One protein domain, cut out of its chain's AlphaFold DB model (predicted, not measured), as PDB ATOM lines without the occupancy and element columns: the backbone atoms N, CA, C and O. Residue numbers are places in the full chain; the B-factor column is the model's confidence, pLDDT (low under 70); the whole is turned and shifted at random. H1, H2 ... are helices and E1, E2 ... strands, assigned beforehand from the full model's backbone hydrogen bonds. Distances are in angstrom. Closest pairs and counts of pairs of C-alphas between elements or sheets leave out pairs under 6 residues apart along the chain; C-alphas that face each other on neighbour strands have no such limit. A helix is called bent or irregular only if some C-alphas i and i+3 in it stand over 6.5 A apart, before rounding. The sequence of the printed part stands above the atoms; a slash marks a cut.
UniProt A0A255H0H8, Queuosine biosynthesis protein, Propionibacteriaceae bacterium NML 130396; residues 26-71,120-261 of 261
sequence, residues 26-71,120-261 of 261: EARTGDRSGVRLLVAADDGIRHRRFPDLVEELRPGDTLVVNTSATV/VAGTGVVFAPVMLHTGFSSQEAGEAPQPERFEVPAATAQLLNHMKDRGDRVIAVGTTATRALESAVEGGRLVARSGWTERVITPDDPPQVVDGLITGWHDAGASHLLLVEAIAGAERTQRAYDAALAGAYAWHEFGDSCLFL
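AT A GLANCE: This is residues 26 to 71 and 120 to 261 of the 261 residues of the protein "Queuosine biosynthesis protein" of Propionibacteriaceae bacterium NML 130396 (UniProt A0A255H0H8). One long, twisted sheet of nine strands runs through the domain and curls round helix H4, which packs on E3, E4 and E5. On the same face H5 covers E8; H6 packs on E1 and E2, H2 on E1, and H3 on E4, while the short H1 lies off the sheet. The printed part has 188 residues, with six named helices and nine named strands in the order H1 E1 E2 H2 E3 E4 E5 H3 E6 H4 E7 E8 H5 H6 E9. The sheet is mixed, in the order E2 E1 E9 E8 E6 E3 E4 E5 E7, and the class is mixed, helices and strands. The whole is compact, with a radius of gyration of the C-alphas of 15.9 A, and rounded, spanning 43 by 42 by 37 A.

HOW THE PARTS SIT: H1, residues 26 to 29, is not on the sheet and touches no helix. E1, residues 36 to 41, and E2, residues 44 to 49, form an antiparallel hairpin, with N 39 and O 46 2.8 A apart. H2, residues 50 to 56, is irregular, with C-alphas 51 and 54 7.1 A apart. It is on the sheet over E1, at a height over the sheet of 8.6 A; their closest C-alphas are those of Leu 37 and Phe 50, 5.1 A. E3, residues 62 to 66, is parallel to E4, residues 126 to 133, with N 63 and O 126 3.0 A apart. E4 forms an antiparallel hairpin with E5, residues 148 to 152; N 133 and O 149 are 2.9 A apart. H3, residues 154 to 165, is on the sheet, and its closest C-alpha pair with E4 is Thr 156 and Ala 128, 5.7 A. E6, residues 170 to 173, is parallel to E3, with N 171 and O 62 2.9 A apart. The sheet curls round H4, residues 175 to 183; its closest C-alpha pair with E5 is Ala 180 and Phe 150, 5.9 A. H3 and H4 are only just apart, at 8.4 A. E7, residues 193 to 197, is antiparallel to E5, with N 150 and O 195 2.8 A apart. E8, residues 212 to 216, is parallel to E6, with N 214 and O 172 2.8 A apart. H5, residues 223 to 232, lies over E8 on the same face as H4; the closest C-alphas of H5 and E8 are those of Ile 231 and Gly 212, 6.3 A. H4 and H5 are close but not clearly touching. H6, residues 234 to 246, lies over E1 and only just over E2, with 3 C-alphas on E2; the C-alphas of Ala 40 and Ala 240, 5.9 A apart, are the closest of E1 and H6. E9, residues 257 to 260, is antiparallel to E8, with N 260 and O 213 2.8 A apart, and parallel to E1, with N 40 and O 259 2.8 A apart. There are three layers, helices on both faces of a sheet: H4, H5 and H6 on one face, H2 on the other. Every O i to N i+4 pair is within hydrogen-bond range in H3, H4, H5 and H6; H2 has 0 of 3 but 3 of 4 O i to N i+3 pairs, and H1 is too short for an i+4 pair.

IN THESE COORDINATES: H1 begins at C-alpha 26, (25.281, 39.412, -54.359). E4 is 23.0 A from first to last C-alpha, H6 18.3 A, E2 16.5 A, H3 16.3 A and E1 16.1 A. E9 ends at C-alpha 260, (8.768, 56.113, -47.806).

THE WHOLE: The C-alphas farthest apart are those of Gly 30 and Gly 187, 46.3 A. Residues 72 to 119 are not printed, and C-alphas 71 and 120 are 25.9 A apart across the cut. The links E4 to E5 and E7 to E8 are long. Mean pLDDT of the printed part is 77.3; 48 residues are under 70, among them 26 to 34, 65 to 71 and 120 to 142.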
ATOM      1  N   GLU A  26      24.349  40.491 -54.711       51.22
ATOM      2  CA  GLU A  26      25.281  39.412 -54.359       51.22
ATOM      3  C   GLU A  26      26.042  38.877 -55.572       51.22
ATOM      4  O   GLU A  26      27.228  38.578 -55.478       51.22
ATOM      5  N   ALA A  27      25.383  38.814 -56.731       46.47
ATOM      6  CA  ALA A  27      26.016  38.395 -57.975       46.47
ATOM      7  C   ALA A  27      26.982  39.462 -58.522       46.47
ATOM      8  O   ALA A  27      27.959  39.124 -59.187       46.47
ATOM      9  N   ARG A  28      26.731  40.747 -58.233       59.69
ATOM     10  CA  ARG A  28      27.538  41.881 -58.719       59.69
ATOM     11  C   ARG A  28      28.671  42.281 -57.772       59.69
ATOM     12  O   ARG A  28      29.721  42.719 -58.233       59.69
ATOM     13  N   THR A  29      28.449  42.182 -56.463       54.62
ATOM     14  CA  THR A  29      29.320  42.723 -55.407       54.62
ATOM     15  C   THR A  29      29.680  41.718 -54.314       54.62
ATOM     16  O   THR A  29      30.435  42.069 -53.416       54.62
ATOM     17  N   GLY A  30      29.192  40.473 -54.379       46.22
ATOM     18  CA  GLY A  30      29.504  39.406 -53.418       46.22
ATOM     19  C   GLY A  30      28.642  39.405 -52.150       46.22
ATOM     20  O   GLY A  30      28.592  38.400 -51.451       46.22
ATOM     21  N   ASP A  31      27.924  40.496 -51.875       53.50
ATOM     22  CA  ASP A  31      26.928  40.617 -50.807       53.50
ATOM     23  C   ASP A  31      25.853  41.677 -51.151       53.50
ATOM     24  O   ASP A  31      25.899  42.304 -52.214       53.50
ATOM     25  N   ARG A  32      24.884  41.888 -50.243       53.38
ATOM     26  CA  ARG A  32      23.840  42.933 -50.355       53.38
ATOM     27  C   ARG A  32      24.169  44.254 -49.652       53.38
ATOM     28  O   ARG A  32      23.360  45.179 -49.701       53.38
ATOM     29  N   SER A  33      25.322  44.384 -48.999       53.62
ATOM     30  CA  SER A  33      25.679  45.583 -48.223       53.62
ATOM     31  C   SER A  33      25.790  46.840 -49.099       53.62
ATOM     32  O   SER A  33      25.542  47.958 -48.644       53.62
ATOM     33  N   GLY A  34      26.095  46.647 -50.387       64.44
ATOM     34  CA  GLY A  34      26.184  47.707 -51.385       64.44
ATOM     35  C   GLY A  34      24.842  48.292 -51.841       64.44
ATOM     36  O   GLY A  34      24.858  49.348 -52.476       64.44
ATOM     37  N   VAL A  35      23.698  47.673 -51.525       71.50
ATOM     38  CA  VAL A  35      22.376  48.180 -51.938       71.50
ATOM     39  C   VAL A  35      22.130  49.546 -51.301       71.50
ATOM     40  O   VAL A  35      22.249  49.716 -50.083       71.50
ATOM     41  N   ARG A  36      21.814  50.555 -52.118       83.75
ATOM     42  CA  ARG A  36      21.495  51.892 -51.613       83.75
ATOM     43  C   ARG A  36      20.052  51.942 -51.146       83.75
ATOM     44  O   ARG A  36      19.169  51.293 -51.702       83.75
ATOM     45  N   LEU A  37      19.832  52.783 -50.149       82.50
ATOM     46  CA  LEU A  37      18.521  53.124 -49.632       82.50
ATOM     47  C   LEU A  37      18.346  54.638 -49.759       82.50
ATOM     48  O   LEU A  37      19.154  55.410 -49.244       82.50
ATOM     49  N   LEU A  38      17.338  55.084 -50.496       95.00
ATOM     50  CA  LEU A  38      16.860  56.460 -50.392       95.00
ATOM     51  C   LEU A  38      15.796  56.499 -49.299       95.00
ATOM     52  O   LEU A  38      14.929  55.636 -49.266       95.00
ATOM     53  N   VAL A  39      15.856  57.466 -48.396       96.25
ATOM     54  CA  VAL A  39      14.810  57.663 -47.390       96.25
ATOM     55  C   VAL A  39      14.089  58.951 -47.724       96.25
ATOM     56  O   VAL A  39      14.717  60.007 -47.789       96.25
ATOM     57  N   ALA A  40      12.787  58.848 -47.956       97.50
ATOM     58  CA  ALA A  40      11.897  59.960 -48.212       97.50
ATOM     59  C   ALA A  40      10.897  60.055 -47.059       97.50
ATOM     60  O   ALA A  40       9.975  59.251 -46.967       97.50
ATOM     61  N   ALA A  41      11.100  61.037 -46.185       94.56
ATOM     62  CA  ALA A  41      10.254  61.293 -45.026       94.56
ATOM     63  C   ALA A  41       9.742  62.743 -45.037       94.56
ATOM     64  O   ALA A  41      10.123  63.552 -45.892       94.56
ATOM     65  N   ASP A  42       8.896  63.092 -44.067       89.94
ATOM     66  CA  ASP A  42       8.381  64.456 -43.884       89.94
ATOM     67  C   ASP A  42       9.481  65.514 -43.742       89.94
ATOM     68  O   ASP A  42       9.332  66.638 -44.223       89.94
ATOM     69  N   ASP A  43      10.593  65.149 -43.104       91.50
ATOM     70  CA  ASP A  43      11.709  66.048 -42.814       91.50
ATOM     71  C   ASP A  43      12.738  66.162 -43.949       91.50
ATOM     72  O   ASP A  43      13.628  67.012 -43.881       91.50
ATOM     73  N   GLY A  44      12.608  65.363 -45.014       95.19
ATOM     74  CA  GLY A  44      13.423  65.489 -46.219       95.19
ATOM     75  C   GLY A  44      13.868  64.168 -46.842       95.19
ATOM     76  O   GLY A  44      13.326  63.096 -46.571       95.19
ATOM     77  N   ILE A  45      14.866  64.281 -47.726       97.88
ATOM     78  CA  ILE A  45      15.485  63.161 -48.441       97.88
ATOM     79  C   ILE A  45      16.861  62.859 -47.847       97.88
ATOM     80  O   ILE A  45      17.670  63.770 -47.655       97.88
ATOM     81  N   ARG A  46      17.152  61.580 -47.597       96.75
ATOM     82  CA  ARG A  46      18.449  61.102 -47.097       96.75
ATOM     83  C   ARG A  46      18.960  59.938 -47.945       96.75
ATOM     84  O   ARG A  46      18.202  59.050 -48.323       96.75
ATOM     85  N   HIS A  47      20.257  59.940 -48.242       95.62
ATOM     86  CA  HIS A  47      20.926  58.863 -48.974       95.62
ATOM     87  C   HIS A  47      21.664  57.951 -47.989       95.62
ATOM     88  O   HIS A  47      22.537  58.414 -47.257       95.62
ATOM     89  N   ARG A  48      21.313  56.666 -47.981       86.12
ATOM     90  CA  ARG A  48      21.792  55.637 -47.050       86.12
ATOM     91  C   ARG A  48      22.201  54.364 -47.790       86.12
ATOM     92  O   ARG A  48      22.045  54.251 -49.014       86.12
ATOM     93  N   ARG A  49      22.700  53.379 -47.047       76.56
ATOM     94  CA  ARG A  49      22.757  51.978 -47.476       76.56
ATOM     95  C   ARG A  49      21.649  51.185 -46.796       76.56
ATOM     96  O   ARG A  49      21.162  51.572 -45.741       76.56
ATOM     97  N   PHE A  50      21.242  50.077 -47.405       67.81
ATOM     98  CA  PHE A  50      20.194  49.224 -46.843       67.81
ATOM     99  C   PHE A  50      20.502  48.725 -45.414       67.81
ATOM    100  O   PHE A  50      19.579  48.715 -44.602       67.81
ATOM    101  N   PRO A  51      21.758  48.390 -45.041       67.44
ATOM    102  CA  PRO A  51      22.102  48.080 -43.650       67.44
ATOM    103  C   PRO A  51      21.798  49.207 -42.649       67.44
ATOM    104  O   PRO A  51      21.515  48.919 -41.490       67.44
ATOM    105  N   ASP A  52      21.783  50.468 -43.094       71.06
ATOM    106  CA  ASP A  52      21.480  51.627 -42.244       71.06
ATOM    107  C   ASP A  52      19.969  51.786 -41.987       71.06
ATOM    108  O   ASP A  52      19.564  52.698 -41.270       71.06
ATOM    109  N   LEU A  53      19.110  50.923 -42.555       70.19
ATOM    110  CA  LEU A  53      17.651  50.982 -42.395       70.19
ATOM    111  C   LEU A  53      17.232  51.074 -40.923       70.19
ATOM    112  O   LEU A  53      16.305  51.806 -40.596       70.19
ATOM    113  N   VAL A  54      17.925  50.359 -40.035       65.62
ATOM    114  CA  VAL A  54      17.611  50.331 -38.599       65.62
ATOM    115  C   VAL A  54      17.724  51.722 -37.959       65.62
ATOM    116  O   VAL A  54      16.988  52.007 -37.020       65.62
ATOM    117  N   GLU A  55      18.571  52.612 -38.488       74.25
ATOM    118  CA  GLU A  55      18.704  53.995 -38.000       74.25
ATOM    119  C   GLU A  55      17.493  54.876 -38.339       74.25
ATOM    120  O   GLU A  55      17.316  55.946 -37.759       74.25
ATOM    121  N   GLU A  56      16.669  54.445 -39.293       78.44
ATOM    122  CA  GLU A  56      15.516  55.184 -39.816       78.44
ATOM    123  C   GLU A  56      14.187  54.690 -39.224       78.44
ATOM    124  O   GLU A  56      13.125  55.295 -39.423       78.44
ATOM    125  N   LEU A  57      14.257  53.598 -38.460       73.25
ATOM    126  CA  LEU A  57      13.146  53.017 -37.727       73.25
ATOM    127  C   LEU A  57      13.122  53.531 -36.290       73.25
ATOM    128  O   LEU A  57      14.135  53.900 -35.694       73.25
ATOM    129  N   ARG A  58      11.927  53.548 -35.719       76.69
ATOM    130  CA  ARG A  58      11.677  53.910 -34.327       76.69
ATOM    131  C   ARG A  58      11.128  52.695 -33.584       76.69
ATOM    132  O   ARG A  58      10.460  51.860 -34.196       76.69
ATOM    133  N   PRO A  59      11.357  52.588 -32.264       65.81
ATOM    134  CA  PRO A  59      10.680  51.584 -31.455       65.81
ATOM    135  C   PRO A  59       9.163  51.659 -31.664       65.81
ATOM    136  O   PRO A  59       8.602  52.753 -31.628       65.81
ATOM    137  N   GLY A  60       8.522  50.509 -31.878       62.09
ATOM    138  CA  GLY A  60       7.101  50.422 -32.238       62.09
ATOM    139  C   GLY A  60       6.847  50.224 -33.735       62.09
ATOM    140  O   GLY A  60       5.848  49.600 -34.091       62.09
ATOM    141  N   ASP A  61       7.763  50.644 -34.614       72.94
ATOM    142  CA  ASP A  61       7.626  50.365 -36.044       72.94
ATOM    143  C   ASP A  61       7.560  48.855 -36.295       72.94
ATOM    144  O   ASP A  61       8.348  48.066 -35.755       72.94
ATOM    145  N   THR A  62       6.620  48.456 -37.151       71.00
ATOM    146  CA  THR A  62       6.482  47.065 -37.581       71.00
ATOM    147  C   THR A  62       6.767  46.935 -39.066       71.00
ATOM    148  O   THR A  62       6.066  47.525 -39.889       71.00
ATOM    149  N   LEU A  63       7.776  46.129 -39.407       70.12
ATOM    150  CA  LEU A  63       8.082  45.769 -40.789       70.12
ATOM    151  C   LEU A  63       7.251  44.552 -41.199       70.12
ATOM    152  O   LEU A  63       7.354  43.484 -40.586       70.12
ATOM    153  N   VAL A  64       6.453  44.708 -42.256       72.38
ATOM    154  CA  VAL A  64       5.645  43.624 -42.820       72.38
ATOM    155  C   VAL A  64       6.292  43.080 -44.078       72.38
ATOM    156  O   VAL A  64       6.415  43.791 -45.074       72.38
ATOM    157  N   VAL A  65       6.687  41.812 -44.041       63.62
ATOM    158  CA  VAL A  65       7.438  41.162 -45.122       63.62
ATOM    159  C   VAL A  65       6.597  40.104 -45.823       63.62
ATOM    160  O   VAL A  65       5.883  39.344 -45.168       63.62
ATOM    161  N   ASN A  66       6.688  40.053 -47.155       65.94
ATOM    162  CA  ASN A  66       6.136  38.945 -47.930       65.94
ATOM    163  C   ASN A  66       7.034  37.706 -47.801       65.94
ATOM    164  O   ASN A  66       8.237  37.796 -48.042       65.94
ATOM    165  N   THR A  67       6.446  36.558 -47.478       56.00
ATOM    166  CA  THR A  67       7.140  35.287 -47.226       56.00
ATOM    167  C   THR A  67       6.758  34.177 -48.195       56.00
ATOM    168  O   THR A  67       7.084  33.006 -47.994       56.00
ATOM    169  N   SER A  68       6.076  34.520 -49.289       50.53
ATOM    170  CA  SER A  68       5.833  33.568 -50.364       50.53
ATOM    171  C   SER A  68       7.132  32.972 -50.895       50.53
ATOM    172  O   SER A  68       8.019  33.693 -51.351       50.53
ATOM    173  N   ALA A  69       7.200  31.648 -50.912       40.62
ATOM    174  CA  ALA A  69       8.288  30.924 -51.536       40.62
ATOM    175  C   ALA A  69       8.308  31.162 -53.061       40.62
ATOM    176  O   ALA A  69       7.422  30.701 -53.783       40.62
ATOM    177  N   THR A  70       9.384  31.745 -53.579       31.02
ATOM    178  CA  THR A  70      10.267  30.904 -54.393       31.02
ATOM    179  C   THR A  70      10.853  29.840 -53.455       31.02
ATOM    180  O   THR A  70      11.244  30.162 -52.342       31.02
ATOM    181  N   VAL A  71      10.786  28.569 -53.857       32.84
ATOM    182  CA  VAL A  71      11.536  27.395 -53.349       32.84
ATOM    183  C   VAL A  71      12.596  27.675 -52.247       32.84
ATOM    184  O   VAL A  71      13.453  28.516 -52.466       32.84
ATOM    185  N   VAL A 120      18.774  42.343 -33.868       34.25
ATOM    186  CA  VAL A 120      17.566  43.188 -33.690       34.25
ATOM    187  C   VAL A 120      16.940  43.022 -32.304       34.25
ATOM    188  O   VAL A 120      16.052  43.791 -31.920       34.25
ATOM    189  N   ALA A 121      17.436  42.060 -31.521       33.19
ATOM    190  CA  ALA A 121      17.031  41.858 -30.142       33.19
ATOM    191  C   ALA A 121      17.386  43.099 -29.306       33.19
ATOM    192  O   ALA A 121      18.542  43.496 -29.207       33.19
ATOM    193  N   GLY A 122      16.370  43.730 -28.710       30.36
ATOM    194  CA  GLY A 122      16.537  44.905 -27.846       30.36
ATOM    195  C   GLY A 122      16.320  46.270 -28.512       30.36
ATOM    196  O   GLY A 122      16.337  47.273 -27.807       30.36
ATOM    197  N   THR A 123      16.051  46.332 -29.825       33.34
ATOM    198  CA  THR A 123      15.752  47.599 -30.541       33.34
ATOM    199  C   THR A 123      14.287  48.041 -30.431       33.34
ATOM    200  O   THR A 123      13.971  49.212 -30.627       33.34
ATOM    201  N   GLY A 124      13.378  47.113 -30.111       32.81
ATOM    202  CA  GLY A 124      11.936  47.373 -30.048       32.81
ATOM    203  C   GLY A 124      11.223  47.413 -31.409       32.81
ATOM    204  O   GLY A 124      10.039  47.743 -31.438       32.81
ATOM    205  N   VAL A 125      11.913  47.079 -32.507       34.59
ATOM    206  CA  VAL A 125      11.328  46.885 -33.847       34.59
ATOM    207  C   VAL A 125      10.745  45.476 -33.957       34.59
ATOM    208  O   VAL A 125      11.366  44.506 -33.514       34.59
ATOM    209  N   VAL A 126       9.557  45.354 -34.553       41.12
ATOM    210  CA  VAL A 126       8.838  44.077 -34.688       41.12
ATOM    211  C   VAL A 126       8.745  43.658 -36.157       41.12
ATOM    212  O   VAL A 126       8.534  44.485 -37.041       41.12
ATOM    213  N   PHE A 127       8.875  42.356 -36.423       45.03
ATOM    214  CA  PHE A 127       8.656  41.765 -37.744       45.03
ATOM    215  C   PHE A 127       7.337  40.997 -37.763       45.03
ATOM    216  O   PHE A 127       7.070  40.203 -36.860       45.03
ATOM    217  N   ALA A 128       6.530  41.214 -38.802       36.50
ATOM    218  CA  ALA A 128       5.254  40.536 -38.981       36.50
ATOM    219  C   ALA A 128       5.151  39.947 -40.398       36.50
ATOM    220  O   ALA A 128       5.360  40.671 -41.372       36.50
ATOM    221  N   PRO A 129       4.829  38.656 -40.551       41.66
ATOM    222  CA  PRO A 129       4.823  38.046 -41.871       41.66
ATOM    223  C   PRO A 129       3.463  38.046 -42.563       41.66
ATOM    224  O   PRO A 129       2.420  37.888 -41.923       41.66
ATOM    225  N   VAL A 130       3.482  38.172 -43.889       37.25
ATOM    226  CA  VAL A 130       2.340  37.928 -44.783       37.25
ATOM    227  C   VAL A 130       2.785  37.048 -45.941       37.25
ATOM    228  O   VAL A 130       3.925  37.138 -46.374       37.25
ATOM    229  N   MET A 131       1.889  36.236 -46.494       43.84
ATOM    230  CA  MET A 131       2.208  35.410 -47.658       43.84
ATOM    231  C   MET A 131       1.507  35.946 -48.901       43.84
ATOM    232  O   MET A 131       0.301  36.185 -48.866       43.84
ATOM    233  N   LEU A 132       2.227  36.100 -50.016       41.50
ATOM    234  CA  LEU A 132       1.632  36.435 -51.310       41.50
ATOM    235  C   LEU A 132       2.375  35.828 -52.503       41.50
ATOM    236  O   LEU A 132       3.498  36.208 -52.795       41.50
ATOM    237  N   HIS A 133       1.723  34.945 -53.259       40.16
ATOM    238  CA  HIS A 133       2.294  34.396 -54.488       40.16
ATOM    239  C   HIS A 133       2.284  35.449 -55.595       40.16
ATOM    240  O   HIS A 133       1.224  35.761 -56.141       40.16
ATOM    241  N   THR A 134       3.458  35.986 -55.920       40.25
ATOM    242  CA  THR A 134       3.616  36.977 -56.986       40.25
ATOM    243  C   THR A 134       3.406  36.340 -58.358       40.25
ATOM    244  O   THR A 134       3.967  35.284 -58.665       40.25
ATOM    245  N   GLY A 135       2.607  37.002 -59.194       40.19
ATOM    246  CA  GLY A 135       2.619  36.790 -60.641       40.19
ATOM    247  C   GLY A 135       3.842  37.449 -61.294       40.19
ATOM    248  O   GLY A 135       4.686  38.035 -60.622       40.19
ATOM    249  N   PHE A 136       3.942  37.352 -62.620       32.38
ATOM    250  CA  PHE A 136       5.050  37.904 -63.410       32.38
ATOM    251  C   PHE A 136       5.119  39.445 -63.285       32.38
ATOM    252  O   PHE A 136       4.095  40.119 -63.410       32.38
ATOM    253  N   SER A 137       6.313  40.014 -63.084       45.00
ATOM    254  CA  SER A 137       6.560  41.452 -62.839       45.00
ATOM    255  C   SER A 137       6.468  42.357 -64.085       45.00
ATOM    256  O   SER A 137       6.735  43.554 -64.003       45.00
ATOM    257  N   SER A 138       6.045  41.834 -65.242       43.97
ATOM    258  CA  SER A 138       5.985  42.575 -66.512       43.97
ATOM    259  C   SER A 138       4.602  43.197 -66.770       43.97
ATOM    260  O   SER A 138       3.860  42.735 -67.640       43.97
ATOM    261  N   GLN A 139       4.222  44.217 -66.000       52.69
ATOM    262  CA  GLN A 139       2.985  44.976 -66.249       52.69
ATOM    263  C   GLN A 139       3.257  46.167 -67.170       52.69
ATOM    264  O   GLN A 139       4.218  46.907 -66.959       52.69
ATOM    265  N   GLU A 140       2.408  46.372 -68.182       52.12
ATOM    266  CA  GLU A 140       2.502  47.568 -69.022       52.12
ATOM    267  C   GLU A 140       2.034  48.818 -68.254       52.12
ATOM    268  O   GLU A 140       1.230  48.755 -67.318       52.12
ATOM    269  N   ALA A 141       2.503  49.994 -68.681       60.84
ATOM    270  CA  ALA A 141       2.092  51.261 -68.084       60.84
ATOM    271  C   ALA A 141       0.558  51.427 -68.111       60.84
ATOM    272  O   ALA A 141      -0.094  51.350 -69.159       60.84
ATOM    273  N   GLY A 142      -0.015  51.704 -66.940       61.16
ATOM    274  CA  GLY A 142      -1.450  51.867 -66.732       61.16
ATOM    275  C   GLY A 142      -2.247  50.568 -66.584       61.16
ATOM    276  O   GLY A 142      -3.470  50.648 -66.470       61.16
ATOM    277  N   GLU A 143      -1.617  49.391 -66.575       72.00
ATOM    278  CA  GLU A 143      -2.310  48.140 -66.256       72.00
ATOM    279  C   GLU A 143      -2.529  47.977 -64.749       72.00
ATOM    280  O   GLU A 143      -1.651  48.262 -63.929       72.00
ATOM    281  N   ALA A 144      -3.719  47.502 -64.378       72.56
ATOM    282  CA  ALA A 144      -3.989  47.094 -63.009       72.56
ATOM    283  C   ALA A 144      -3.071  45.926 -62.596       72.56
ATOM    284  O   ALA A 144      -2.747  45.079 -63.431       72.56
ATOM    285  N   PRO A 145      -2.695  45.821 -61.313       72.81
ATOM    286  CA  PRO A 145      -1.990  44.652 -60.827       72.81
ATOM    287  C   PRO A 145      -2.763  43.359 -61.100       72.81
ATOM    288  O   PRO A 145      -3.986  43.310 -60.947       72.81
ATOM    289  N   GLN A 146      -2.050  42.295 -61.471       72.56
ATOM    290  CA  GLN A 146      -2.680  40.987 -61.638       72.56
ATOM    291  C   GLN A 146      -3.261  40.477 -60.303       72.56
ATOM    292  O   GLN A 146      -2.788  40.869 -59.222       72.56
ATOM    293  N   PRO A 147      -4.287  39.605 -60.360       79.38
ATOM    294  CA  PRO A 147      -4.780  38.917 -59.180       79.38
ATOM    295  C   PRO A 147      -3.659  38.112 -58.521       79.38
ATOM    296  O   PRO A 147      -3.010  37.293 -59.170       79.38
ATOM    297  N   GLU A 148      -3.449  38.324 -57.228       73.44
ATOM    298  CA  GLU A 148      -2.400  37.650 -56.461       73.44
ATOM    299  C   GLU A 148      -3.012  36.857 -55.309       73.44
ATOM    300  O   GLU A 148      -3.899  37.348 -54.607       73.44
ATOM    301  N   ARG A 149      -2.551  35.618 -55.107       77.06
ATOM    302  CA  ARG A 149      -3.016  34.793 -53.988       77.06
ATOM    303  C   ARG A 149      -2.293  35.220 -52.722       77.06
ATOM    304  O   ARG A 149      -1.068  35.155 -52.695       77.06
ATOM    305  N   PHE A 150      -3.035  35.577 -51.682       84.62
ATOM    306  CA  PHE A 150      -2.485  36.105 -50.440       84.62
ATOM    307  C   PHE A 150      -3.044  35.417 -49.195       84.62
ATOM    308  O   PHE A 150      -4.122  34.814 -49.227       84.62
ATOM    309  N   GLU A 151      -2.312  35.546 -48.095       82.50
ATOM    310  CA  GLU A 151      -2.728  35.188 -46.747       82.50
ATOM    311  C   GLU A 151      -2.164  36.191 -45.732       82.50
ATOM    312  O   GLU A 151      -0.960  36.446 -45.674       82.50
ATOM    313  N   VAL A 152      -3.059  36.743 -44.915       85.50
ATOM    314  CA  VAL A 152      -2.750  37.500 -43.702       85.50
ATOM    315  C   VAL A 152      -3.139  36.624 -42.506       85.50
ATOM    316  O   VAL A 152      -4.335  36.467 -42.231       85.50
ATOM    317  N   PRO A 153      -2.161  36.035 -41.793       80.38
ATOM    318  CA  PRO A 153      -2.429  35.194 -40.632       80.38
ATOM    319  C   PRO A 153      -3.127  35.958 -39.503       80.38
ATOM    320  O   PRO A 153      -2.918  37.158 -39.315       80.38
ATOM    321  N   ALA A 154      -3.898  35.247 -38.673       76.06
ATOM    322  CA  ALA A 154      -4.571  35.849 -37.519       76.06
ATOM    323  C   ALA A 154      -3.596  36.516 -36.539       76.06
ATOM    324  O   ALA A 154      -3.888  37.598 -36.037       76.06
ATOM    325  N   ALA A 155      -2.428  35.908 -36.314       72.06
ATOM    326  CA  ALA A 155      -1.382  36.481 -35.474       72.06
ATOM    327  C   ALA A 155      -0.863  37.813 -36.042       72.06
ATOM    328  O   ALA A 155      -0.767  38.790 -35.304       72.06
ATOM    329  N   THR A 156      -0.612  37.878 -37.354       76.81
ATOM    330  CA  THR A 156      -0.203  39.107 -38.051       76.81
ATOM    331  C   THR A 156      -1.276  40.185 -37.943       76.81
ATOM    332  O   THR A 156      -0.977  41.304 -37.538       76.81
ATOM    333  N   ALA A 157      -2.540  39.854 -38.227       82.19
ATOM    334  CA  ALA A 157      -3.644  40.806 -38.118       82.19
ATOM    335  C   ALA A 157      -3.799  41.355 -36.688       82.19
ATOM    336  O   ALA A 157      -3.948  42.559 -36.498       82.19
ATOM    337  N   GLN A 158      -3.734  40.488 -35.672       74.56
ATOM    338  CA  GLN A 158      -3.819  40.882 -34.262       74.56
ATOM    339  C   GLN A 158      -2.647  41.770 -33.838       74.56
ATOM    340  O   GLN A 158      -2.868  42.796 -33.197       74.56
ATOM    341  N   LEU A 159      -1.424  41.397 -34.219       74.81
ATOM    342  CA  LEU A 159      -0.215  42.158 -33.926       74.81
ATOM    343  C   LEU A 159      -0.284  43.558 -34.537       74.81
ATOM    344  O   LEU A 159      -0.125  44.544 -33.825       74.81
ATOM    345  N   LEU A 160      -0.571  43.651 -35.834       81.88
ATOM    346  CA  LEU A 160      -0.619  44.931 -36.534       81.88
ATOM    347  C   LEU A 160      -1.741  45.820 -36.001       81.88
ATOM    348  O   LEU A 160      -1.509  46.995 -35.744       81.88
ATOM    349  N   ASN A 161      -2.918  45.259 -35.727       85.94
ATOM    350  CA  ASN A 161      -3.993  45.988 -35.061       85.94
ATOM    351  C   ASN A 161      -3.568  46.533 -33.686       85.94
ATOM    352  O   ASN A 161      -3.871  47.678 -33.372       85.94
ATOM    353  N   HIS A 162      -2.846  45.742 -32.884       77.75
ATOM    354  CA  HIS A 162      -2.331  46.196 -31.590       77.75
ATOM    355  C   HIS A 162      -1.337  47.359 -31.735       77.75
ATOM    356  O   HIS A 162      -1.380  48.299 -30.945       77.75
ATOM    357  N   MET A 163      -0.469  47.317 -32.749       77.06
ATOM    358  CA  MET A 163       0.472  48.405 -33.036       77.06
ATOM    359  C   MET A 163      -0.260  49.664 -33.521       77.06
ATOM    360  O   MET A 163      -0.004  50.758 -33.021       77.06
ATOM    361  N   LYS A 164      -1.275  49.518 -34.384       86.81
ATOM    362  CA  LYS A 164      -2.139  50.639 -34.791       86.81
ATOM    363  C   LYS A 164      -2.883  51.258 -33.605       86.81
ATOM    364  O   LYS A 164      -2.957  52.480 -33.521       86.81
ATOM    365  N   ASP A 165      -3.374  50.452 -32.660       86.00
ATOM    366  CA  ASP A 165      -4.056  50.943 -31.450       86.00
ATOM    367  C   ASP A 165      -3.129  51.792 -30.550       86.00
ATOM    368  O   ASP A 165      -3.604  52.613 -29.764       86.00
ATOM    369  N   ARG A 166      -1.808  51.625 -30.678       81.50
ATOM    370  CA  ARG A 166      -0.779  52.410 -29.977       81.50
ATOM    371  C   ARG A 166      -0.332  53.657 -30.745       81.50
ATOM    372  O   ARG A 166       0.411  54.465 -30.193       81.50
ATOM    373  N   GLY A 167      -0.796  53.832 -31.983       87.50
ATOM    374  CA  GLY A 167      -0.325  54.881 -32.887       87.50
ATOM    375  C   GLY A 167       1.051  54.598 -33.499       87.50
ATOM    376  O   GLY A 167       1.685  55.525 -33.999       87.50
ATOM    377  N   ASP A 168       1.513  53.344 -33.444       84.12
ATOM    378  CA  ASP A 168       2.774  52.913 -34.046       84.12
ATOM    379  C   ASP A 168       2.612  52.706 -35.569       84.12
ATOM    380  O   ASP A 168       1.500  52.487 -36.067       84.12
ATOM    381  N   ARG A 169       3.720  52.774 -36.324       89.50
ATOM    382  CA  ARG A 169       3.694  52.698 -37.795       89.50
ATOM    383  C   ARG A 169       3.762  51.265 -38.306       89.50
ATOM    384  O   ARG A 169       4.590  50.467 -37.859       89.50
ATOM    385  N   VAL A 170       2.966  50.972 -39.331       88.69
ATOM    386  CA  VAL A 170       3.056  49.736 -40.118       88.69
ATOM    387  C   VAL A 170       3.731  50.035 -41.453       88.69
ATOM    388  O   VAL A 170       3.181  50.747 -42.292       88.69
ATOM    389  N   ILE A 171       4.921  49.478 -41.662       86.19
ATOM    390  CA  ILE A 171       5.732  49.704 -42.860       86.19
ATOM    391  C   ILE A 171       5.757  48.413 -43.680       86.19
ATOM    392  O   ILE A 171       6.296  47.393 -43.247       86.19
ATOM    393  N   ALA A 172       5.178  48.444 -44.876       83.94
ATOM    394  CA  ALA A 172       5.167  47.295 -45.774       83.94
ATOM    395  C   ALA A 172       6.472  47.206 -46.577       83.94
ATOM    396  O   ALA A 172       6.953  48.199 -47.122       83.94
ATOM    397  N   VAL A 173       7.028  46.003 -46.705       78.56
ATOM    398  CA  VAL A 173       8.168  45.719 -47.582       78.56
ATOM    399  C   VAL A 173       7.628  45.154 -48.891       78.56
ATOM    400  O   VAL A 173       7.353  43.962 -49.023       78.56
ATOM    401  N   GLY A 174       7.441  46.045 -49.860       77.81
ATOM    402  CA  GLY A 174       6.919  45.746 -51.185       77.81
ATOM    403  C   GLY A 174       5.456  46.150 -51.391       77.81
ATOM    404  O   GLY A 174       4.609  46.133 -50.492       77.81
ATOM    405  N   THR A 175       5.144  46.475 -52.643       82.50
ATOM    406  CA  THR A 175       3.795  46.823 -53.119       82.50
ATOM    407  C   THR A 175       2.821  45.656 -52.951       82.50
ATOM    408  O   THR A 175       1.679  45.832 -52.541       82.50
ATOM    409  N   THR A 176       3.307  44.441 -53.175       79.06
ATOM    410  CA  THR A 176       2.632  43.167 -52.920       79.06
ATOM    411  C   THR A 176       2.171  43.006 -51.463       79.06
ATOM    412  O   THR A 176       0.992  42.747 -51.219       79.06
ATOM    413  N   ALA A 177       3.064  43.202 -50.483       79.62
ATOM    414  CA  ALA A 177       2.713  43.095 -49.064       79.62
ATOM    415  C   ALA A 177       1.654  44.139 -48.682       79.62
ATOM    416  O   ALA A 177       0.692  43.833 -47.980       79.62
ATOM    417  N   THR A 178       1.783  45.349 -49.236       90.94
ATOM    418  CA  THR A 178       0.793  46.423 -49.076       90.94
ATOM    419  C   THR A 178      -0.586  45.981 -49.570       90.94
ATOM    420  O   THR A 178      -1.568  46.068 -48.835       90.94
ATOM    421  N   ARG A 179      -0.680  45.441 -50.794       92.12
ATOM    422  CA  ARG A 179      -1.952  44.961 -51.359       92.12
ATOM    423  C   ARG A 179      -2.574  43.855 -50.513       92.12
ATOM    424  O   ARG A 179      -3.785  43.882 -50.312       92.12
ATOM    425  N   ALA A 180      -1.778  42.910 -50.017       89.50
ATOM    426  CA  ALA A 180      -2.257  41.822 -49.165       89.50
ATOM    427  C   ALA A 180      -2.896  42.350 -47.871       89.50
ATOM    428  O   ALA A 180      -4.037  42.001 -47.568       89.50
ATOM    429  N   LEU A 181      -2.193  43.236 -47.156       92.50
ATOM    430  CA  LEU A 181      -2.695  43.865 -45.932       92.50
ATOM    431  C   LEU A 181      -3.987  44.637 -46.186       92.50
ATOM    432  O   LEU A 181      -4.999  44.380 -45.542       92.50
ATOM    433  N   GLU A 182      -3.987  45.528 -47.174       95.94
ATOM    434  CA  GLU A 182      -5.134  46.398 -47.448       95.94
ATOM    435  C   GLU A 182      -6.345  45.627 -47.997       95.94
ATOM    436  O   GLU A 182      -7.485  46.069 -47.889       95.94
ATOM    437  N   SER A 183      -6.126  44.429 -48.546       95.38
ATOM    438  CA  SER A 183      -7.200  43.511 -48.961       95.38
ATOM    439  C   SER A 183      -7.802  42.719 -47.800       95.38
ATOM    440  O   SER A 183      -8.858  42.096 -47.956       95.38
ATOM    441  N   ALA A 184      -7.133  42.728 -46.648       96.12
ATOM    442  CA  ALA A 184      -7.567  42.127 -45.396       96.12
ATOM    443  C   ALA A 184      -8.154  43.159 -44.415       96.12
ATOM    444  O   ALA A 184      -8.354  42.830 -43.249       96.12
ATOM    445  N   VAL A 185      -8.439  44.390 -44.858       97.12
ATOM    446  CA  VAL A 185      -9.055  45.425 -44.017       97.12
ATOM    447  C   VAL A 185     -10.583  45.338 -44.059       97.12
ATOM    448  O   VAL A 185     -11.200  45.380 -45.123       97.12
ATOM    449  N   GLU A 186     -11.201  45.276 -42.881       96.00
ATOM    450  CA  GLU A 186     -12.645  45.383 -42.670       96.00
ATOM    451  C   GLU A 186     -12.924  46.399 -41.556       96.00
ATOM    452  O   GLU A 186     -12.390  46.292 -40.453       96.00
ATOM    453  N   GLY A 187     -13.750  47.415 -41.833       93.88
ATOM    454  CA  GLY A 187     -14.098  48.437 -40.836       93.88
ATOM    455  C   GLY A 187     -12.888  49.184 -40.253       93.88
ATOM    456  O   GLY A 187     -12.896  49.514 -39.069       93.88
ATOM    457  N   GLY A 188     -11.839  49.402 -41.056       93.25
ATOM    458  CA  GLY A 188     -10.604  50.067 -40.628       93.25
ATOM    459  C   GLY A 188      -9.645  49.196 -39.813       93.25
ATOM    460  O   GLY A 188      -8.699  49.722 -39.236       93.25
ATOM    461  N   ARG A 189      -9.874  47.879 -39.729       94.94
ATOM    462  CA  ARG A 189      -9.003  46.945 -39.000       94.94
ATOM    463  C   ARG A 189      -8.600  45.762 -39.861       94.94
ATOM    464  O   ARG A 189      -9.377  45.312 -40.697       94.94
ATOM    465  N   LEU A 190      -7.409  45.223 -39.615       93.62
ATOM    466  CA  LEU A 190      -6.990  43.972 -40.238       93.62
ATOM    467  C   LEU A 190      -7.783  42.798 -39.672       93.62
ATOM    468  O   LEU A 190      -7.918  42.649 -38.456       93.62
ATOM    469  N   VAL A 191      -8.235  41.916 -40.554       96.69
ATOM    470  CA  VAL A 191      -8.793  40.611 -40.203       96.69
ATOM    471  C   VAL A 191      -7.931  39.503 -40.796       96.69
ATOM    472  O   VAL A 191      -7.274  39.684 -41.819       96.69
ATOM    473  N   ALA A 192      -7.921  38.334 -40.156       90.94
ATOM    474  CA  ALA A 192      -7.285  37.159 -40.739       90.94
ATOM    475  C   ALA A 192      -8.000  36.802 -42.047       90.94
ATOM    476  O   ALA A 192      -9.219  36.612 -42.049       90.94
ATOM    477  N   ARG A 193      -7.266  36.715 -43.157       92.50
ATOM    478  CA  ARG A 193      -7.869  36.473 -44.471       92.50
ATOM    479  C   ARG A 193      -6.887  35.785 -45.401       92.50
ATOM    480  O   ARG A 193      -5.729  36.175 -45.475       92.50
ATOM    481  N   SER A 194      -7.378  34.818 -46.162       90.38
ATOM    482  CA  SER A 194      -6.693  34.286 -47.334       90.38
ATOM    483  C   SER A 194      -7.603  34.376 -48.554       90.38
ATOM    484  O   SER A 194      -8.830  34.428 -48.430       90.38
ATOM    485  N   GLY A 195      -7.015  34.437 -49.745       88.69
ATOM    486  CA  GLY A 195      -7.780  34.520 -50.984       88.69
ATOM    487  C   GLY A 195      -6.984  35.112 -52.131       88.69
ATOM    488  O   GLY A 195      -5.761  35.007 -52.173       88.69
ATOM    489  N   TRP A 196      -7.697  35.727 -53.068       88.75
ATOM    490  CA  TRP A 196      -7.120  36.471 -54.181       88.75
ATOM    491  C   TRP A 196      -7.351  37.957 -53.958       88.75
ATOM    492  O   TRP A 196      -8.448  38.358 -53.569       88.75
ATOM    493  N   THR A 197      -6.326  38.769 -54.195       87.44
ATOM    494  CA  THR A 197      -6.458  40.223 -54.213       87.44
ATOM    495  C   THR A 197      -6.371  40.751 -55.633       87.44
ATOM    496  O   THR A 197      -5.417  40.482 -56.357       87.44
ATOM    497  N   GLU A 198      -7.359  41.559 -56.000       88.25
ATOM    498  CA  GLU A 198      -7.350  42.428 -57.181       88.25
ATOM    499  C   GLU A 198      -7.310  43.907 -56.764       88.25
ATOM    500  O   GLU A 198      -7.520  44.798 -57.583       88.25
ATOM    501  N   ARG A 199      -7.056  44.189 -55.473       89.00
ATOM    502  CA  ARG A 199      -7.103  45.549 -54.929       89.00
ATOM    503  C   ARG A 199      -6.049  46.413 -55.611       89.00
ATOM    504  O   ARG A 199      -4.867  46.055 -55.649       89.00
ATOM    505  N   VAL A 200      -6.507  47.557 -56.104       89.56
ATOM    506  CA  VAL A 200      -5.680  48.632 -56.644       89.56
ATOM    507  C   VAL A 200      -5.693  49.750 -55.617       89.56
ATOM    508  O   VAL A 200      -6.753  50.282 -55.310       89.56
ATOM    509  N   ILE A 201      -4.526  50.063 -55.067       92.12
ATOM    510  CA  ILE A 201      -4.368  51.142 -54.091       92.12
ATOM    511  C   ILE A 201      -4.045  52.416 -54.866       92.12
ATOM    512  O   ILE A 201      -3.144  52.415 -55.709       92.12
ATOM    513  N   THR A 202      -4.797  53.480 -54.605       93.56
ATOM    514  CA  THR A 202      -4.672  54.759 -55.310       93.56
ATOM    515  C   THR A 202      -4.822  55.926 -54.338       93.56
ATOM    516  O   THR A 202      -5.330  55.735 -53.237       93.56
ATOM    517  N   PRO A 203      -4.439  57.154 -54.721       92.75
ATOM    518  CA  PRO A 203      -4.727  58.335 -53.907       92.75
ATOM    519  C   PRO A 203      -6.225  58.554 -53.608       92.75
ATOM    520  O   PRO A 203      -6.552  59.148 -52.586       92.75
ATOM    521  N   ASP A 204      -7.126  58.060 -54.469       92.62
ATOM    522  CA  ASP A 204      -8.584  58.149 -54.275       92.62
ATOM    523  C   ASP A 204      -9.141  57.051 -53.338       92.62
ATOM    524  O   ASP A 204     -10.209  57.223 -52.753       92.62
ATOM    525  N   ASP A 205      -8.427  55.929 -53.193       92.94
ATOM    526  CA  ASP A 205      -8.703  54.832 -52.249       92.94
ATOM    527  C   ASP A 205      -7.394  54.462 -51.521       92.94
ATOM    528  O   ASP A 205      -6.745  53.458 -51.860       92.94
ATOM    529  N   PRO A 206      -6.945  55.324 -50.582       94.69
ATOM    530  CA  PRO A 206      -5.653  55.177 -49.930       94.69
ATOM    531  C   PRO A 206      -5.630  53.978 -48.967       94.69
ATOM    532  O   PRO A 206      -6.679  53.459 -48.565       94.69
ATOM    533  N   PRO A 207      -4.432  53.518 -48.572       95.75
ATOM    534  CA  PRO A 207      -4.304  52.495 -47.544       95.75
ATOM    535  C   PRO A 207      -4.875  52.981 -46.207       95.75
ATOM    536  O   PRO A 207      -4.775  54.155 -45.854       95.75
ATOM    537  N   GLN A 208      -5.480  52.063 -45.457       96.31
ATOM    538  CA  GLN A 208      -6.043  52.333 -44.132       96.31
ATOM    539  C   GLN A 208      -5.099  51.914 -43.004       96.31
ATOM    540  O   GLN A 208      -5.203  52.434 -41.892       96.31
ATOM    541  N   VAL A 209      -4.207  50.955 -43.258       95.81
ATOM    542  CA  VAL A 209      -3.350  50.363 -42.227       95.81
ATOM    543  C   VAL A 209      -1.885  50.666 -42.476       95.81
ATOM    544  O   VAL A 209      -1.193  51.008 -41.517       95.81
ATOM    545  N   VAL A 210      -1.421  50.557 -43.721       96.19
ATOM    546  CA  VAL A 210      -0.023  50.812 -44.086       96.19
ATOM    547  C   VAL A 210       0.299  52.305 -44.013       96.19
ATOM    548  O   VAL A 210      -0.320  53.109 -44.704       96.19
ATOM    549  N   ASP A 211       1.301  52.651 -43.205       96.25
ATOM    550  CA  ASP A 211       1.784  54.021 -42.989       96.25
ATOM    551  C   ASP A 211       3.061  54.330 -43.785       96.25
ATOM    552  O   ASP A 211       3.369  55.489 -44.044       96.25
ATOM    553  N   GLY A 212       3.824  53.301 -44.164       95.19
ATOM    554  CA  GLY A 212       5.080  53.451 -44.894       95.19
ATOM    555  C   GLY A 212       5.366  52.285 -45.832       95.19
ATOM    556  O   GLY A 212       4.771  51.211 -45.726       95.19
ATOM    557  N   LEU A 213       6.302  52.488 -46.755       93.31
ATOM    558  CA  LEU A 213       6.627  51.520 -47.802       93.31
ATOM    559  C   LEU A 213       8.130  51.447 -48.039       93.31
ATOM    560  O   LEU A 213       8.771  52.464 -48.283       93.31
ATOM    561  N   ILE A 214       8.670  50.234 -48.079       83.38
ATOM    562  CA  ILE A 214       9.977  49.955 -48.674       83.38
ATOM    563  C   ILE A 214       9.741  49.305 -50.032       83.38
ATOM    564  O   ILE A 214       9.084  48.269 -50.124       83.38
ATOM    565  N   THR A 215      10.251  49.901 -51.106       84.75
ATOM    566  CA  THR A 215      10.108  49.354 -52.463       84.75
ATOM    567  C   THR A 215      11.261  49.780 -53.371       84.75
ATOM    568  O   THR A 215      11.994  50.714 -53.050       84.75
ATOM    569  N   GLY A 216      11.442  49.078 -54.490       84.00
ATOM    570  CA  GLY A 216      12.338  49.504 -55.565       84.00
ATOM    571  C   GLY A 216      11.735  50.632 -56.407       84.00
ATOM    572  O   GLY A 216      10.664  51.160 -56.104       84.00
ATOM    573  N   TRP A 217      12.416  50.992 -57.490       85.62
ATOM    574  CA  TRP A 217      11.963  52.042 -58.404       85.62
ATOM    575  C   TRP A 217      11.036  51.493 -59.490       85.62
ATOM    576  O   TRP A 217      11.322  50.463 -60.098       85.62
ATOM    577  N   HIS A 218       9.943  52.211 -59.747       84.69
ATOM    578  CA  HIS A 218       8.906  51.832 -60.715       84.69
ATOM    579  C   HIS A 218       8.867  52.788 -61.898       84.69
ATOM    580  O   HIS A 218       9.014  53.996 -61.703       84.69
ATOM    581  N   ASP A 219       8.602  52.254 -63.089       80.75
ATOM    582  CA  ASP A 219       8.522  53.024 -64.331       80.75
ATOM    583  C   ASP A 219       7.421  54.091 -64.322       80.75
ATOM    584  O   ASP A 219       6.384  53.977 -63.656       80.75
ATOM    585  N   ALA A 220       7.627  55.132 -65.133       78.44
ATOM    586  CA  ALA A 220       6.651  56.195 -65.310       78.44
ATOM    587  C   ALA A 220       5.326  55.622 -65.842       78.44
ATOM    588  O   ALA A 220       5.279  54.953 -66.874       78.44
ATOM    589  N   GLY A 221       4.230  55.904 -65.135       73.12
ATOM    590  CA  GLY A 221       2.901  55.405 -65.490       73.12
ATOM    591  C   GLY A 221       2.599  53.971 -65.037       73.12
ATOM    592  O   GLY A 221       1.502  53.489 -65.319       73.12
ATOM    593  N   ALA A 222       3.506  53.291 -64.328       76.25
ATOM    594  CA  ALA A 222       3.197  52.017 -63.682       76.25
ATOM    595  C   ALA A 222       2.130  52.199 -62.586       76.25
ATOM    596  O   ALA A 222       2.134  53.192 -61.854       76.25
ATOM    597  N   SER A 223       1.234  51.223 -62.423       76.56
ATOM    598  CA  SER A 223       0.216  51.244 -61.361       76.56
ATOM    599  C   SER A 223       0.824  51.201 -59.956       76.56
ATOM    600  O   SER A 223       0.266  51.781 -59.029       76.56
ATOM    601  N   HIS A 224       2.014  50.618 -59.800       83.62
ATOM    602  CA  HIS A 224       2.794  50.687 -58.564       83.62
ATOM    603  C   HIS A 224       3.098  52.122 -58.124       83.62
ATOM    604  O   HIS A 224       3.113  52.394 -56.927       83.62
ATOM    605  N   LEU A 225       3.267  53.059 -59.061       89.31
ATOM    606  CA  LEU A 225       3.526  54.460 -58.731       89.31
ATOM    607  C   LEU A 225       2.291  55.147 -58.124       89.31
ATOM    608  O   LEU A 225       2.447  55.994 -57.251       89.31
ATOM    609  N   LEU A 226       1.070  54.723 -58.489       91.94
ATOM    610  CA  LEU A 226      -0.157  55.165 -57.804       91.94
ATOM    611  C   LEU A 226      -0.177  54.723 -56.339       91.94
ATOM    612  O   LEU A 226      -0.585  55.494 -55.478       91.94
ATOM    613  N   LEU A 227       0.278  53.500 -56.052       94.00
ATOM    614  CA  LEU A 227       0.369  52.986 -54.685       94.00
ATOM    615  C   LEU A 227       1.407  53.774 -53.878       94.00
ATOM    616  O   LEU A 227       1.125  54.160 -52.746       94.00
ATOM    617  N   VAL A 228       2.576  54.064 -54.463       94.88
ATOM    618  CA  VAL A 228       3.587  54.910 -53.808       94.88
ATOM    619  C   VAL A 228       3.012  56.297 -53.503       94.88
ATOM    620  O   VAL A 228       3.145  56.769 -52.378       94.88
ATOM    621  N   GLU A 229       2.320  56.933 -54.454       95.56
ATOM    622  CA  GLU A 229       1.646  58.224 -54.233       95.56
ATOM    623  C   GLU A 229       0.542  58.157 -53.173       95.56
ATOM    624  O   GLU A 229       0.375  59.114 -52.422       95.56
ATOM    625  N   ALA A 230      -0.185  57.043 -53.076       96.38
ATOM    626  CA  ALA A 230      -1.218  56.849 -52.061       96.38
ATOM    627  C   ALA A 230      -0.647  56.762 -50.635       96.38
ATOM    628  O   ALA A 230      -1.318  57.172 -49.693       96.38
ATOM    629  N   ILE A 231       0.576  56.237 -50.477       96.38
ATOM    630  CA  ILE A 231       1.262  56.120 -49.180       96.38
ATOM    631  C   ILE A 231       2.038  57.397 -48.849       96.38
ATOM    632  O   ILE A 231       1.873  57.979 -47.782       96.38
ATOM    633  N   ALA A 232       2.903  57.839 -49.761       96.06
ATOM    634  CA  ALA A 232       3.863  58.909 -49.499       96.06
ATOM    635  C   ALA A 232       3.323  60.311 -49.830       96.06
ATOM    636  O   ALA A 232       3.884  61.318 -49.402       96.06
ATOM    637  N   GLY A 233       2.249  60.396 -50.615       95.75
ATOM    638  CA  GLY A 233       1.785  61.642 -51.214       95.75
ATOM    639  C   GLY A 233       2.621  62.065 -52.427       95.75
ATOM    640  O   GLY A 233       3.832  61.849 -52.499       95.75
ATOM    641  N   ALA A 234       1.969  62.722 -53.388       94.12
ATOM    642  CA  ALA A 234       2.564  63.081 -54.679       94.12
ATOM    643  C   ALA A 234       3.845  63.927 -54.567       94.12
ATOM    644  O   ALA A 234       4.821  63.668 -55.269       94.12
ATOM    645  N   GLU A 235       3.878  64.919 -53.671       95.56
ATOM    646  CA  GLU A 235       5.050  65.790 -53.515       95.56
ATOM    647  C   GLU A 235       6.272  65.007 -53.013       95.56
ATOM    648  O   GLU A 235       7.372  65.147 -53.553       95.56
ATOM    649  N   ARG A 236       6.089  64.154 -51.996       97.06
ATOM    650  CA  ARG A 236       7.180  63.352 -51.433       97.06
ATOM    651  C   ARG A 236       7.688  62.346 -52.458       97.06
ATOM    652  O   ARG A 236       8.904  62.225 -52.617       97.06
ATOM    653  N   THR A 237       6.780  61.701 -53.190       96.44
ATOM    654  CA  THR A 237       7.125  60.793 -54.288       96.44
ATOM    655  C   THR A 237       7.938  61.507 -55.364       96.44
ATOM    656  O   THR A 237       9.018  61.032 -55.709       96.44
ATOM    657  N   GLN A 238       7.505  62.682 -55.831       95.56
ATOM    658  CA  GLN A 238       8.246  63.448 -56.837       95.56
ATOM    659  C   GLN A 238       9.662  63.799 -56.365       95.56
ATOM    660  O   GLN A 238      10.627  63.519 -57.075       95.56
ATOM    661  N   ARG A 239       9.816  64.323 -55.139       96.50
ATOM    662  CA  ARG A 239      11.141  64.654 -54.580       96.50
ATOM    663  C   ARG A 239      12.052  63.429 -54.474       96.50
ATOM    664  O   ARG A 239      13.251  63.541 -54.724       96.50
ATOM    665  N   ALA A 240      11.501  62.272 -54.105       96.56
ATOM    666  CA  ALA A 240      12.255  61.024 -54.013       96.56
ATOM    667  C   ALA A 240      12.772  60.574 -55.386       96.56
ATOM    668  O   ALA A 240      13.951  60.250 -55.516       96.56
ATOM    669  N   TYR A 241      11.918  60.612 -56.412       94.25
ATOM    670  CA  TYR A 241      12.292  60.258 -57.781       94.25
ATOM    671  C   TYR A 241      13.317  61.234 -58.374       94.25
ATOM    672  O   TYR A 241      14.313  60.795 -58.948       94.25
ATOM    673  N   ASP A 242      13.148  62.542 -58.163       94.19
ATOM    674  CA  ASP A 242      14.123  63.554 -58.593       94.19
ATOM    675  C   ASP A 242      15.502  63.305 -57.957       94.19
ATOM    676  O   ASP A 242      16.532  63.320 -58.639       94.19
ATOM    677  N   ALA A 243      15.530  63.013 -56.652       95.25
ATOM    678  CA  ALA A 243      16.758  62.707 -55.924       95.25
ATOM    679  C   ALA A 243      17.387  61.369 -56.350       95.25
ATOM    680  O   ALA A 243      18.614  61.253 -56.402       95.25
ATOM    681  N   ALA A 244      16.575  60.365 -56.682       93.00
ATOM    682  CA  ALA A 244      17.050  59.077 -57.174       93.00
ATOM    683  C   ALA A 244      17.735  59.205 -58.538       93.00
ATOM    684  O   ALA A 244      18.817  58.651 -58.746       93.00
ATOM    685  N   LEU A 245      17.138  59.987 -59.443       91.06
ATOM    686  CA  LEU A 245      17.688  60.278 -60.765       91.06
ATOM    687  C   LEU A 245      18.983  61.085 -60.661       91.06
ATOM    688  O   LEU A 245      19.995  60.695 -61.241       91.06
ATOM    689  N   ALA A 246      18.979  62.163 -59.870       92.31
ATOM    690  CA  ALA A 246      20.173  62.970 -59.621       92.31
ATOM    691  C   ALA A 246      21.296  62.150 -58.966       92.31
ATOM    692  O   ALA A 246      22.475  62.344 -59.260       92.31
ATOM    693  N   GLY A 247      20.926  61.210 -58.095       91.00
ATOM    694  CA  GLY A 247      21.838  60.308 -57.409       91.00
ATOM    695  C   GLY A 247      22.220  59.055 -58.196       91.00
ATOM    696  O   GLY A 247      22.944  58.238 -57.629       91.00
ATOM    697  N   ALA A 248      21.738  58.868 -59.432       90.44
ATOM    698  CA  ALA A 248      21.955  57.674 -60.257       90.44
ATOM    699  C   ALA A 248      21.707  56.349 -59.502       90.44
ATOM    700  O   ALA A 248      22.565  55.464 -59.470       90.44
ATOM    701  N   TYR A 249      20.571  56.251 -58.809       88.94
ATOM    702  CA  TYR A 249      20.118  55.001 -58.184       88.94
ATOM    703  C   TYR A 249      19.860  53.938 -59.246       88.94
ATOM    704  O   TYR A 249      19.348  54.276 -60.304       88.94
ATOM    705  N   ALA A 250      20.185  52.679 -58.953       82.25
ATOM    706  CA  ALA A 250      19.924  51.554 -59.842       82.25
ATOM    707  C   ALA A 250      18.445  51.138 -59.804       82.25
ATOM    708  O   ALA A 250      17.836  51.089 -58.737       82.25
ATOM    709  N   TRP A 251      17.881  50.798 -60.957       77.62
ATOM    710  CA  TRP A 251      16.478  50.411 -61.145       77.62
ATOM    711  C   TRP A 251      16.354  48.911 -61.423       77.62
ATOM    712  O   TRP A 251      17.358  48.195 -61.431       77.62
ATOM    713  N   HIS A 252      15.127  48.476 -61.731       67.56
ATOM    714  CA  HIS A 252      14.720  47.086 -61.940       67.56
ATOM    715  C   HIS A 252      14.580  46.306 -60.623       67.56
ATOM    716  O   HIS A 252      14.846  46.829 -59.541       67.56
ATOM    717  N   GLU A 253      14.140  45.049 -60.705       61.22
ATOM    718  CA  GLU A 253      13.857  44.192 -59.540       61.22
ATOM    719  C   GLU A 253      15.087  43.922 -58.646       61.22
ATOM    720  O   GLU A 253      14.942  43.532 -57.491       61.22
ATOM    721  N   PHE A 254      16.296  44.186 -59.159       62.56
ATOM    722  CA  PHE A 254      17.578  44.025 -58.461       62.56
ATOM    723  C   PHE A 254      18.282  45.353 -58.137       62.56
ATOM    724  O   PHE A 254      19.474  45.368 -57.795       62.56
ATOM    725  N   GLY A 255      17.572  46.465 -58.324       67.62
ATOM    726  CA  GLY A 255      18.079  47.813 -58.126       67.62
ATOM    727  C   GLY A 255      18.198  48.221 -56.660       67.62
ATOM    728  O   GLY A 255      18.141  47.417 -55.728       67.62
ATOM    729  N   ASP A 256      18.373  49.519 -56.464       83.69
ATOM    730  CA  ASP A 256      18.360  50.147 -55.154       83.69
ATOM    731  C   ASP A 256      16.922  50.307 -54.630       83.69
ATOM    732  O   ASP A 256      15.945  50.209 -55.372       83.69
ATOM    733  N   SER A 257      16.789  50.580 -53.333       82.12
ATOM    734  CA  SER A 257      15.491  50.704 -52.661       82.12
ATOM    735  C   SER A 257      15.213  52.124 -52.180       82.12
ATOM    736  O   SER A 257      16.124  52.931 -51.974       82.12
ATOM    737  N   CYS A 258      13.939  52.405 -51.933       90.38
ATOM    738  CA  CYS A 258      13.467  53.600 -51.257       90.38
ATOM    739  C   CYS A 258      12.574  53.224 -50.070       90.38
ATOM    740  O   CYS A 258      11.714  52.352 -50.192       90.38
ATOM    741  N   LEU A 259      12.778  53.895 -48.936       90.19
ATOM    742  CA  LEU A 259      11.892  53.904 -47.779       90.19
ATOM    743  C   LEU A 259      11.063  55.192 -47.814       90.19
ATOM    744  O   LEU A 259      11.614  56.288 -47.727       90.19
ATOM    745  N   PHE A 260       9.749  55.043 -47.911       96.75
ATOM    746  CA  PHE A 260       8.768  56.113 -47.806       96.75
ATOM    747  C   PHE A 260       8.134  56.084 -46.415       96.75
ATOM    748  O   PHE A 260       7.572  55.058 -46.019       96.75
ATOM    749  N   LEU A 261       8.245  57.201 -45.696       92.44
ATOM    750  CA  LEU A 261       7.687  57.439 -44.360       92.44
ATOM    751  C   LEU A 261       6.838  58.706 -44.338       92.44
ATOM    752  O   LEU A 261       7.034  59.561 -45.235       92.44
TER     753      LEU A 261